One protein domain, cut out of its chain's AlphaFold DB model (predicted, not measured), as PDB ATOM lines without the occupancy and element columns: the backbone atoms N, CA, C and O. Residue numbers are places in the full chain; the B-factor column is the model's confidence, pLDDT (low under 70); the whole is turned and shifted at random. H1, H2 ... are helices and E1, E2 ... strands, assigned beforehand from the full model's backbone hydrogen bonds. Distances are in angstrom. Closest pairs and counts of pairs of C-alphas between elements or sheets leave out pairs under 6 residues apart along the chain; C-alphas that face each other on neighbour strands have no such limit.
ATOM      1  N   MET A   6      30.129 115.055  28.051       45.84
ATOM      2  CA  MET A   6      31.493 115.391  28.516       45.84
ATOM      3  C   MET A   6      32.541 115.296  27.397       45.84
ATOM      4  O   MET A   6      32.458 114.363  26.612       45.84
ATOM      5  N   PRO A   7      33.539 116.194  27.301       43.31
ATOM      6  CA  PRO A   7      34.610 116.098  26.301       43.31
ATOM      7  C   PRO A   7      35.537 114.885  26.525       43.31
ATOM      8  O   PRO A   7      35.724 114.435  27.651       43.31
ATOM      9  N   ASN A   8      36.094 114.371  25.425       43.91
ATOM     10  CA  ASN A   8      36.855 113.121  25.299       43.91
ATOM     11  C   ASN A   8      37.994 112.924  26.321       43.91
ATOM     12  O   ASN A   8      38.729 113.863  26.628       43.91
ATOM     13  N   GLU A   9      38.206 111.672  26.736       44.91
ATOM     14  CA  GLU A   9      39.356 111.215  27.532       44.91
ATOM     15  C   GLU A   9      40.660 111.214  26.714       44.91
ATOM     16  O   GLU A   9      40.651 110.874  25.525       44.91
ATOM     17  N   PRO A  10      41.785 111.642  27.328       48.31
ATOM     18  CA  PRO A  10      42.483 110.842  28.349       48.31
ATOM     19  C   PRO A  10      42.911 111.643  29.606       48.31
ATOM     20  O   PRO A  10      42.793 112.865  29.656       48.31
ATOM     21  N   PRO A  11      43.529 110.978  30.595       57.62
ATOM     22  CA  PRO A  11      42.935 110.522  31.854       57.62
ATOM     23  C   PRO A  11      42.658 111.686  32.833       57.62
ATOM     24  O   PRO A  11      43.441 111.940  33.749       57.62
ATOM     25  N   SER A  12      41.560 112.424  32.668       63.84
ATOM     26  CA  SER A  12      41.144 113.378  33.705       63.84
ATOM     27  C   SER A  12      40.132 112.717  34.630       63.84
ATOM     28  O   SER A  12      38.927 112.751  34.390       63.84
ATOM     29  N   TYR A  13      40.623 112.130  35.722       79.81
ATOM     30  CA  TYR A  13      39.757 111.519  36.732       79.81
ATOM     31  C   TYR A  13      38.945 112.546  37.535       79.81
ATOM     32  O   TYR A  13      38.021 112.164  38.245       79.81
ATOM     33  N   GLY A  14      39.241 113.846  37.412       79.94
ATOM     34  CA  GLY A  14      38.635 114.896  38.236       79.94
ATOM     35  C   GLY A  14      37.111 114.987  38.122       79.94
ATOM     36  O   GLY A  14      36.440 115.235  39.121       79.94
ATOM     37  N   ILE A  15      36.538 114.733  36.939       77.06
ATOM     38  CA  ILE A  15      35.075 114.719  36.788       77.06
ATOM     39  C   ILE A  15      34.473 113.485  37.470       77.06
ATOM     40  O   ILE A  15      33.456 113.598  38.154       77.06
ATOM     41  N   TYR A  16      35.120 112.322  37.358       82.50
ATOM     42  CA  TYR A  16      34.691 111.132  38.094       82.50
ATOM     43  C   TYR A  16      34.761 111.359  39.601       82.50
ATOM     44  O   TYR A  16      33.820 110.994  40.296       82.50
ATOM     45  N   GLU A  17      35.803 112.029  40.101       85.12
ATOM     46  CA  GLU A  17      35.897 112.403  41.515       85.12
ATOM     47  C   GLU A  17      34.728 113.287  41.955       85.12
ATOM     48  O   GLU A  17      34.133 113.020  42.993       85.12
ATOM     49  N   GLN A  18      34.342 114.297  41.166       82.94
ATOM     50  CA  GLN A  18      33.185 115.143  41.493       82.94
ATOM     51  C   GLN A  18      31.879 114.345  41.541       82.94
ATOM     52  O   GLN A  18      31.056 114.545  42.436       82.94
ATOM     53  N   ILE A  19      31.694 113.420  40.598       81.44
ATOM     54  CA  ILE A  19      30.508 112.564  40.531       81.44
ATOM     55  C   ILE A  19      30.473 111.607  41.731       81.44
ATOM     56  O   ILE A  19      29.440 111.488  42.389       81.44
ATOM     57  N   ILE A  20      31.600 110.987  42.077       82.44
ATOM     58  CA  ILE A  20      31.741 110.115  43.253       82.44
ATOM     59  C   ILE A  20      31.474 110.904  44.544       82.44
ATOM     60  O   ILE A  20      30.699 110.452  45.388       82.44
ATOM     61  N   ALA A  21      32.040 112.109  44.663       80.56
ATOM     62  CA  ALA A  21      31.868 112.996  45.811       80.56
ATOM     63  C   ALA A  21      30.438 113.544  45.958       80.56
ATOM     64  O   ALA A  21      30.045 113.930  47.056       80.56
ATOM     65  N   SER A  22      29.622 113.534  44.897       77.06
ATOM     66  CA  SER A  22      28.216 113.971  44.937       77.06
ATOM     67  C   SER A  22      27.259 113.013  45.684       77.06
ATOM     68  O   SER A  22      26.044 113.086  45.506       77.06
ATOM     69  N   ASN A  23      27.790 112.153  46.566       62.91
ATOM     70  CA  ASN A  23      27.079 111.163  47.388       62.91
ATOM     71  C   ASN A  23      26.381 110.048  46.596       62.91
ATOM     72  O   ASN A  23      25.291 109.593  46.955       62.91
ATOM     73  N   LEU A  24      27.020 109.546  45.539       64.12
ATOM     74  CA  LEU A  24      26.594 108.279  44.951       64.12
ATOM     75  C   LEU A  24      26.889 107.140  45.926       64.12
ATOM     76  O   LEU A  24      28.026 106.952  46.342       64.12
ATOM     77  N   THR A  25      25.871 106.359  46.271       62.84
ATOM     78  CA  THR A  25      26.017 105.212  47.169       62.84
ATOM     79  C   THR A  25      26.401 103.939  46.411       62.84
ATOM     80  O   THR A  25      26.070 103.796  45.225       62.84
ATOM     81  N   PRO A  26      27.041 102.967  47.090       58.75
ATOM     82  CA  PRO A  26      27.237 101.630  46.550       58.75
ATOM     83  C   PRO A  26      25.936 101.033  45.995       58.75
ATOM     84  O   PRO A  26      24.911 101.053  46.672       58.75
ATOM     85  N   GLY A  27      25.971 100.534  44.754       60.50
ATOM     86  CA  GLY A  27      24.799 100.015  44.032       60.50
ATOM     87  C   GLY A  27      24.202 100.960  42.981       60.50
ATOM     88  O   GLY A  27      23.425 100.509  42.142       60.50
ATOM     89  N   ASN A  28      24.600 102.238  42.956       67.06
ATOM     90  CA  ASN A  28      24.177 103.171  41.910       67.06
ATOM     91  C   ASN A  28      25.053 103.037  40.657       67.06
ATOM     92  O   ASN A  28      26.278 102.945  40.754       67.06
ATOM     93  N   VAL A  29      24.411 103.087  39.485       71.44
ATOM     94  CA  VAL A  29      25.073 103.204  38.180       71.44
ATOM     95  C   VAL A  29      24.796 104.592  37.623       71.44
ATOM     96  O   VAL A  29      23.636 104.967  37.447       71.44
ATOM     97  N   VAL A  30      25.850 105.349  37.323       74.25
ATOM     98  CA  VAL A  30      25.718 106.631  36.616       74.25
ATOM     99  C   VAL A  30      26.138 106.451  35.175       74.25
ATOM    100  O   VAL A  30      27.274 106.070  34.916       74.25
ATOM    101  N   ASN A  31      25.213 106.745  34.262       74.12
ATOM    102  CA  ASN A  31      25.456 106.734  32.827       74.12
ATOM    103  C   ASN A  31      25.762 108.151  32.347       74.12
ATOM    104  O   ASN A  31      24.992 109.082  32.586       74.12
ATOM    105  N   LEU A  32      26.878 108.286  31.650       75.06
ATOM    106  CA  LEU A  32      27.362 109.513  31.039       75.06
ATOM    107  C   LEU A  32      27.615 109.237  29.560       75.06
ATOM    108  O   LEU A  32      27.825 108.088  29.169       75.06
ATOM    109  N   THR A  33      27.645 110.283  28.745       71.31
ATOM    110  CA  THR A  33      28.057 110.159  27.347       71.31
ATOM    111  C   THR A  33      29.339 110.951  27.145       71.31
ATOM    112  O   THR A  33      29.348 112.182  27.241       71.31
ATOM    113  N   ALA A  34      30.426 110.238  26.850       68.25
ATOM    114  CA  ALA A  34      31.665 110.854  26.401       68.25
ATOM    115  C   ALA A  34      31.485 111.347  24.958       68.25
ATOM    116  O   ALA A  34      30.992 110.615  24.099       68.25
ATOM    117  N   ILE A  35      31.880 112.589  24.700       64.19
ATOM    118  CA  ILE A  35      31.901 113.246  23.401       64.19
ATOM    119  C   ILE A  35      33.338 113.278  22.908       64.19
ATOM    120  O   ILE A  35      34.180 113.999  23.439       64.19
ATOM    121  N   GLY A  36      33.598 112.518  21.852       60.34
ATOM    122  CA  GLY A  36      34.822 112.623  21.080       60.34
ATOM    123  C   GLY A  36      35.030 114.019  20.471       60.34
ATOM    124  O   GLY A  36      34.094 114.804  20.328       60.34
ATOM    125  N   GLY A  37      36.262 114.328  20.052       59.50
ATOM    126  CA  GLY A  37      36.499 115.459  19.144       59.50
ATOM    127  C   GLY A  37      35.712 115.319  17.823       59.50
ATOM    128  O   GLY A  37      35.057 114.299  17.601       59.50
ATOM    129  N   PRO A  38      35.765 116.307  16.915       61.91
ATOM    130  CA  PRO A  38      35.031 116.253  15.650       61.91
ATOM    131  C   PRO A  38      35.242 114.922  14.903       61.91
ATOM    132  O   PRO A  38      36.368 114.571  14.564       61.91
ATOM    133  N   GLY A  39      34.157 114.174  14.671       61.12
ATOM    134  CA  GLY A  39      34.178 112.872  13.986       61.12
ATOM    135  C   GLY A  39      34.488 111.647  14.861       61.12
ATOM    136  O   GLY A  39      34.402 110.526  14.364       61.12
ATOM    137  N   ALA A  40      34.814 111.821  16.145       59.94
ATOM    138  CA  ALA A  40      35.026 110.707  17.064       59.94
ATOM    139  C   ALA A  40      33.694 110.196  17.656       59.94
ATOM    140  O   ALA A  40      32.761 110.979  17.865       59.94
ATOM    141  N   PRO A  41      33.583 108.881  17.914       62.62
ATOM    142  CA  PRO A  41      32.356 108.284  18.418       62.62
ATOM    143  C   PRO A  41      32.006 108.831  19.804       62.62
ATOM    144  O   PRO A  41      32.878 109.149  20.613       62.62
ATOM    145  N   THR A  42      30.706 108.923  20.079       69.00
ATOM    146  CA  THR A  42      30.227 109.072  21.453       69.00
ATOM    147  C   THR A  42      30.152 107.695  22.093       69.00
ATOM    148  O   THR A  42      29.785 106.723  21.429       69.00
ATOM    149  N   ALA A  43      30.507 107.594  23.371       70.56
ATOM    150  CA  ALA A  43      30.472 106.325  24.086       70.56
ATOM    151  C   ALA A  43      29.730 106.466  25.416       70.56
ATOM    152  O   ALA A  43      29.964 107.443  26.136       70.56
ATOM    153  N   PRO A  44      28.870 105.494  25.773       77.31
ATOM    154  CA  PRO A  44      28.330 105.432  27.116       77.31
ATOM    155  C   PRO A  44      29.466 105.122  28.093       77.31
ATOM    156  O   PRO A  44      30.263 104.210  27.857       77.31
ATOM    157  N   VAL A  45      29.515 105.871  29.187       79.62
ATOM    158  CA  VAL A  45      30.388 105.629  30.332       79.62
ATOM    159  C   VAL A  45      29.512 105.322  31.536       79.62
ATOM    160  O   VAL A  45      28.615 106.096  31.861       79.62
ATOM    161  N   ALA A  46      29.767 104.198  32.191       84.44
ATOM    162  CA  ALA A  46      29.092 103.779  33.403       84.44
ATOM    163  C   ALA A  46      30.071 103.784  34.580       84.44
ATOM    164  O   ALA A  46      31.136 103.170  34.507       84.44
ATOM    165  N   ILE A  47      29.681 104.431  35.677       86.06
ATOM    166  CA  ILE A  47      30.380 104.351  36.966       86.06
ATOM    167  C   ILE A  47      29.581 103.418  37.864       86.06
ATOM    168  O   ILE A  47      28.399 103.667  38.095       86.06
ATOM    169  N   SER A  48      30.202 102.344  38.349       86.88
ATOM    170  CA  SER A  48      29.557 101.346  39.213       86.88
ATOM    171  C   SER A  48      30.416 101.055  40.437       86.88
ATOM    172  O   SER A  48      31.576 100.678  40.312       86.88
ATOM    173  N   TRP A  49      29.858 101.191  41.635       86.69
ATOM    174  CA  TRP A  49      30.575 100.862  42.868       86.69
ATOM    175  C   TRP A  49      30.806  99.355  43.016       86.69
ATOM    176  O   TRP A  49      29.897  98.553  42.812       86.69
ATOM    177  N   ARG A  50      32.019  98.979  43.429       88.06
ATOM    178  CA  ARG A  50      32.410  97.590  43.733       88.06
ATOM    179  C   ARG A  50      32.490  97.307  45.237       88.06
ATOM    180  O   ARG A  50      32.626  96.158  45.640       88.06
ATOM    181  N   GLY A  51      32.424  98.357  46.051       86.44
ATOM    182  CA  GLY A  51      32.525  98.349  47.509       86.44
ATOM    183  C   GLY A  51      32.658  99.787  48.024       86.44
ATOM    184  O   GLY A  51      32.612 100.705  47.214       86.44
ATOM    185  N   PRO A  52      32.858 100.022  49.330       84.44
ATOM    186  CA  PRO A  52      32.929 101.380  49.886       84.44
ATOM    187  C   PRO A  52      34.122 102.203  49.372       84.44
ATOM    188  O   PRO A  52      34.051 103.425  49.342       84.44
ATOM    189  N   ASN A  53      35.193 101.536  48.931       89.88
ATOM    190  CA  ASN A  53      36.464 102.167  48.560       89.88
ATOM    191  C   ASN A  53      36.877 101.862  47.108       89.88
ATOM    192  O   ASN A  53      38.059 101.905  46.778       89.88
ATOM    193  N   SER A  54      35.942 101.472  46.234       91.44
ATOM    194  CA  SER A  54      36.280 101.161  44.841       91.44
ATOM    195  C   SER A  54      35.106 101.333  43.885       91.44
ATOM    196  O   SER A  54      33.976 100.931  44.184       91.44
ATOM    197  N   VAL A  55      35.406 101.861  42.699       90.88
ATOM    198  CA  VAL A  55      34.473 101.986  41.576       90.88
ATOM    199  C   VAL A  55      35.056 101.373  40.305       90.88
ATOM    200  O   VAL A  55      36.265 101.340  40.091       90.88
ATOM    201  N   GLN A  56      34.170 100.882  39.450       91.25
ATOM    202  CA  GLN A  56      34.440 100.483  38.081       91.25
ATOM    203  C   GLN A  56      33.998 101.603  37.144       91.25
ATOM    204  O   GLN A  56      32.843 102.031  37.205       91.25
ATOM    205  N   LEU A  57      34.894 102.026  36.260       88.50
ATOM    206  CA  LEU A  57      34.610 102.906  35.135       88.50
ATOM    207  C   LEU A  57      34.544 102.028  33.882       88.50
ATOM    208  O   LEU A  57      35.507 101.337  33.555       88.50
ATOM    209  N   SER A  58      33.394 101.996  33.215       87.00
ATOM    210  CA  SER A  58      33.162 101.176  32.024       87.00
ATOM    211  C   SER A  58      32.794 102.065  30.848       87.00
ATOM    212  O   SER A  58      31.796 102.769  30.933       87.00
ATOM    213  N   SER A  59      33.528 101.997  29.739       82.12
ATOM    214  CA  SER A  59      33.275 102.797  28.538       82.12
ATOM    215  C   SER A  59      33.002 101.930  27.307       82.12
ATOM    216  O   SER A  59      33.682 100.934  27.053       82.12
ATOM    217  N   GLY A  60      32.006 102.324  26.512       76.25
ATOM    218  CA  GLY A  60      31.651 101.689  25.239       76.25
ATOM    219  C   GLY A  60      32.515 102.113  24.044       76.25
ATOM    220  O   GLY A  60      32.143 101.831  22.910       76.25
ATOM    221  N   PHE A  61      33.631 102.813  24.268       70.38
ATOM    222  CA  PHE A  61      34.434 103.428  23.200       70.38
ATOM    223  C   PHE A  61      35.117 102.410  22.268       70.38
ATOM    224  O   PHE A  61      35.387 102.719  21.110       70.38
ATOM    225  N   PHE A  62      35.377 101.191  22.754       67.50
ATOM    226  CA  PHE A  62      36.115 100.149  22.029       67.50
ATOM    227  C   PHE A  62      35.329  98.826  21.943       67.50
ATOM    228  O   PHE A  62      35.696  97.856  22.603       67.50
ATOM    229  N   PRO A  63      34.244  98.745  21.150       60.84
ATOM    230  CA  PRO A  63      33.482  97.504  20.984       60.84
ATOM    231  C   PRO A  63      34.350  96.372  20.390       60.84
ATOM    232  O   PRO A  63      35.290  96.658  19.644       60.84
ATOM    233  N   PRO A  64      34.052  95.082  20.664       63.22
ATOM    234  CA  PRO A  64      32.836  94.553  21.296       63.22
ATOM    235  C   PRO A  64      32.886  94.449  22.830       63.22
ATOM    236  O   PRO A  64      31.847  94.242  23.452       63.22
ATOM    237  N   THR A  65      34.061  94.572  23.451       68.06
ATOM    238  CA  THR A  65      34.230  94.479  24.911       68.06
ATOM    239  C   THR A  65      34.330  95.864  25.537       68.06
ATOM    240  O   THR A  65      35.124  96.669  25.059       68.06
ATOM    241  N   PRO A  66      33.597  96.157  26.623       73.75
ATOM    242  CA  PRO A  66      33.708  97.450  27.280       73.75
ATOM    243  C   PRO A  66      35.135  97.679  27.789       73.75
ATOM    244  O   PRO A  66      35.786  96.776  28.319       73.75
ATOM    245  N   TRP A  67      35.608  98.910  27.640       83.12
ATOM    246  CA  TRP A  67      36.829  99.378  28.274       83.12
ATOM    247  C   TRP A  67      36.590  99.508  29.773       83.12
ATOM    248  O   TRP A  67      35.715 100.271  30.173       83.12
ATOM    249  N   ILE A  68      37.331  98.765  30.594       88.25
ATOM    250  CA  ILE A  68      37.111  98.720  32.042       88.25
ATOM    251  C   ILE A  68      38.354  99.192  32.791       88.25
ATOM    252  O   ILE A  68      39.431  98.606  32.660       88.25
ATOM    253  N   GLU A  69      38.158 100.184  33.654       90.75
ATOM    254  CA  GLU A  69      39.137 100.654  34.631       90.75
ATOM    255  C   GLU A  69      38.581 100.501  36.045       90.75
ATOM    256  O   GLU A  69      37.390 100.702  36.296       90.75
ATOM    257  N   ILE A  70      39.448 100.138  36.985       92.62
ATOM    258  CA  ILE A  70      39.098 100.018  38.399       92.62
ATOM    259  C   ILE A  70      39.780 101.142  39.160       92.62
ATOM    260  O   ILE A  70      41.004 101.147  39.255       92.62
ATOM    261  N   ALA A  71      39.002 102.054  39.737       92.62
ATOM    262  CA  ALA A  71      39.524 103.093  40.607       92.62
ATOM    263  C   ALA A  71      39.390 102.695  42.085       92.62
ATOM    264  O   ALA A  71      38.367 102.152  42.521       92.62
ATOM    265  N   GLU A  72      40.437 102.979  42.849       93.75
ATOM    266  CA  GLU A  72      40.482 102.871  44.304       93.75
ATOM    267  C   GLU A  72      40.223 104.239  44.923       93.75
ATOM    268  O   GLU A  72      40.710 105.260  44.425       93.75
ATOM    269  N   LEU A  73      39.450 104.248  46.007       91.19
ATOM    270  CA  LEU A  73      38.988 105.459  46.663       91.19
ATOM    271  C   LEU A  73      39.482 105.543  48.106       91.19
ATOM    272  O   LEU A  73      39.455 104.558  48.842       91.19
ATOM    273  N   SER A  74      39.848 106.752  48.520       89.25
ATOM    274  CA  SER A  74      40.069 107.129  49.915       89.25
ATOM    275  C   SER A  74      39.392 108.471  50.164       89.25
ATOM    276  O   SER A  74      39.606 109.414  49.404       89.25
ATOM    277  N   GLU A  75      38.533 108.545  51.182       85.75
ATOM    278  CA  GLU A  75      37.802 109.772  51.546       85.75
ATOM    279  C   GLU A  75      37.060 110.420  50.356       85.75
ATOM    280  O   GLU A  75      37.082 111.633  50.158       85.75
ATOM    281  N   GLY A  76      36.428 109.596  49.513       79.44
ATOM    282  CA  GLY A  76      35.684 110.060  48.334       79.44
ATOM    283  C   GLY A  76      36.556 110.514  47.159       79.44
ATOM    284  O   GLY A  76      36.028 111.023  46.171       79.44
ATOM    285  N   ARG A  77      37.876 110.319  47.237       86.94
ATOM    286  CA  ARG A  77      38.838 110.697  46.201       86.94
ATOM    287  C   ARG A  77      39.491 109.481  45.561       86.94
ATOM    288  O   ARG A  77      39.797 108.516  46.252       86.94
ATOM    289  N   ILE A  78      39.758 109.549  44.262       91.06
ATOM    290  CA  ILE A  78      40.523 108.542  43.527       91.06
ATOM    291  C   ILE A  78      41.992 108.640  43.948       91.06
ATOM    292  O   ILE A  78      42.635 109.685  43.818       91.06
ATOM    293  N   VAL A  79      42.520 107.542  44.480       92.62
ATOM    294  CA  VAL A  79      43.925 107.421  44.911       92.62
ATOM    295  C   VAL A  79      44.739 106.503  44.006       92.62
ATOM    296  O   VAL A  79      45.963 106.586  43.982       92.62
ATOM    297  N   GLY A  80      44.072 105.684  43.196       92.31
ATOM    298  CA  GLY A  80      44.715 104.860  42.185       92.31
ATOM    299  C   GLY A  80      43.721 104.360  41.153       92.31
ATOM    300  O   GLY A  80      42.523 104.274  41.425       92.31
ATOM    301  N   VAL A  81      44.217 104.045  39.958       92.25
ATOM    302  CA  VAL A  81      43.419 103.467  38.872       92.25
ATOM    303  C   VAL A  81      44.186 102.331  38.215       92.25
ATOM    304  O   VAL A  81      45.325 102.488  37.771       92.25
ATOM    305  N   ASN A  82      43.541 101.174  38.139       90.88
ATOM    306  CA  ASN A  82      44.027  99.995  37.456       90.88
ATOM    307  C   ASN A  82      43.292  99.822  36.125       90.88
ATOM    308  O   ASN A  82      42.139  99.388  36.085       90.88
ATOM    309  N   ALA A  83      43.997 100.117  35.034       87.06
ATOM    310  CA  ALA A  83      43.539  99.928  33.664       87.06
ATOM    311  C   ALA A  83      44.276  98.759  32.979       87.06
ATOM    312  O   ALA A  83      44.363  98.697  31.751       87.06
ATOM    313  N   MET A  84      44.811  97.793  33.738       81.00
ATOM    314  CA  MET A  84      45.525  96.633  33.181       81.00
ATOM    315  C   MET A  84      44.628  95.707  32.343       81.00
ATOM    316  O   MET A  84      45.134  94.928  31.537       81.00
ATOM    317  N   GLY A  85      43.303  95.801  32.477       76.38
ATOM    318  CA  GLY A  85      42.347  95.100  31.612       76.38
ATOM    319  C   GLY A  85      42.232  95.689  30.201       76.38
ATOM    320  O   GLY A  85      41.805  94.998  29.283       76.38
ATOM    321  N   THR A  86      42.670  96.931  29.997       76.56
ATOM    322  CA  THR A  86      42.467  97.702  28.757       76.56
ATOM    323  C   THR A  86      43.618  97.517  27.759       76.56
ATOM    324  O   THR A  86      44.553  96.756  28.019       76.56
ATOM    325  N   THR A  87      43.598  98.215  26.618       68.56
ATOM    326  CA  THR A  87      44.729  98.190  25.670       68.56
ATOM    327  C   THR A  87      45.898  99.085  26.096       68.56
ATOM    328  O   THR A  87      47.022  98.830  25.660       68.56
ATOM    329  N   ILE A  88      45.691 100.080  26.974       71.81
ATOM    330  CA  ILE A  88      46.781 100.959  27.451       71.81
ATOM    331  C   ILE A  88      47.621 100.318  28.560       71.81
ATOM    332  O   ILE A  88      48.779 100.696  28.725       71.81
ATOM    333  N   LYS A  89      47.083  99.316  29.273       72.69
ATOM    334  CA  LYS A  89      47.804  98.530  30.292       72.69
ATOM    335  C   LYS A  89      48.537  99.411  31.321       72.69
ATOM    336  O   LYS A  89      49.741  99.246  31.538       72.69
ATOM    337  N   THR A  90      47.824 100.363  31.920       78.12
ATOM    338  CA  THR A  90      48.383 101.332  32.875       78.12
ATOM    339  C   THR A  90      47.946 101.067  34.314       78.12
ATOM    340  O   THR A  90      46.858 100.555  34.587       78.12
ATOM    341  N   LEU A  91      48.824 101.455  35.238       83.31
ATOM    342  CA  LEU A  91      48.529 101.653  36.652       83.31
ATOM    343  C   LEU A  91      48.804 103.126  36.958       83.31
ATOM    344  O   LEU A  91      49.899 103.615  36.670       83.31
ATOM    345  N   ALA A  92      47.821 103.820  37.514       86.94
ATOM    346  CA  ALA A  92      47.953 105.188  37.988       86.94
ATOM    347  C   ALA A  92      47.837 105.209  39.513       86.94
ATOM    348  O   ALA A  92      47.050 104.459  40.089       86.94
ATOM    349  N   HIS A  93      48.606 106.081  40.148       87.00
ATOM    350  CA  HIS A  93      48.499 106.410  41.565       87.00
ATOM    351  C   HIS A  93      48.431 107.927  41.698       87.00
ATOM    352  O   HIS A  93      48.918 108.657  40.831       87.00
ATOM    353  N   ARG A  94      47.782 108.395  42.762       87.25
ATOM    354  CA  ARG A  94      47.801 109.802  43.137       87.25
ATOM    355  C   ARG A  94      49.045 110.069  43.971       87.25
ATOM    356  O   ARG A  94      49.227 109.444  45.008       87.25
TER     357      ARG A  94
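Overview. This is residues 6 to 94 of the 266 residues of the protein "DUF2911 domain-containing protein" of Gemmatimonadaceae bacterium (UniProt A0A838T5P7). One strongly twisted sheet of six strands curls like an open trough round the short helix H1, which sits in its hollow. The stretch before H1 begins beside E1, where residues 6 to 7 make a short parallel pairing with residues 34 to 35. The 89 printed residues hold one named helix and six named strands, H1 and then E1 to E6, and the class is mostly strand. The sheet's order is E1, E2, E3, E4, E5, E6, all antiparallel, a meander in which each strand is the antiparallel neighbour of the one before. The whole is compact, with a radius of gyration of the C-alphas of 12.6 A, and only just elongated, with spans of 38 by 25 by 22 A.

Arrangement. Look first at E3, residues 54 to 59, an inner strand. It is antiparallel to E2, residues 43 to 51, at 163 degrees, with N 56 and O 48 2.7 A apart. On its other side it is antiparallel to E4, residues 67 to 74, at 155 degrees, with N 57 and O 69 2.8 A apart. Beyond E2 you reach the edge strand E1, residues 29 to 35, where N 32 and O 45 are 2.8 A apart. Beyond E4 comes E5, residues 77 to 82, with N 72 and O 80 2.8 A apart. The other edge strand is E6, residues 91 to 93, with N 92 and O 81 2.8 A apart. Each strand forms a hairpin with the next; E1 and E6 are apart. From edge to edge the strands' lines turn by 76 degrees and the way across the sheet by 67 degrees. Now find H1, residues 14 to 21, on the sheet, which curls round it. Its closest C-alphas to E5 are those of Glu 17 and Arg 77, 5.8 A apart. H1 and E2 are near each other, with 5 pairs of C-alphas within 10 A. In H1 every O i to N i+4 pair is within hydrogen-bond range.

Along the chain. Find C-alpha 43 at (30.472, 106.325, 24.086); from there E2, the longest strand by residues, runs 24.8 A to C-alpha 51. E4 covers 23.2 A, E1 19.1 A, E3 16.7 A, E5 14.8 A and E6 6.8 A. H1 begins at C-alpha 14, (38.635, 114.896, 38.236), and covers 10.3 A. E6 ends at C-alpha 93, (48.499, 106.410, 41.565).

Size, cuts and confidence. The two C-alphas farthest apart are those of Gly 39 and Glu 75, 37.9 A. The printed part has no cut, and no link is long; E2 to E3 and E4 to E5 are tight. The mean pLDDT of the printed part is 76.3, and 27 residues are under 70: residues 6 to 12, 23 to 28, 34 to 42, 62 to 65, and 87.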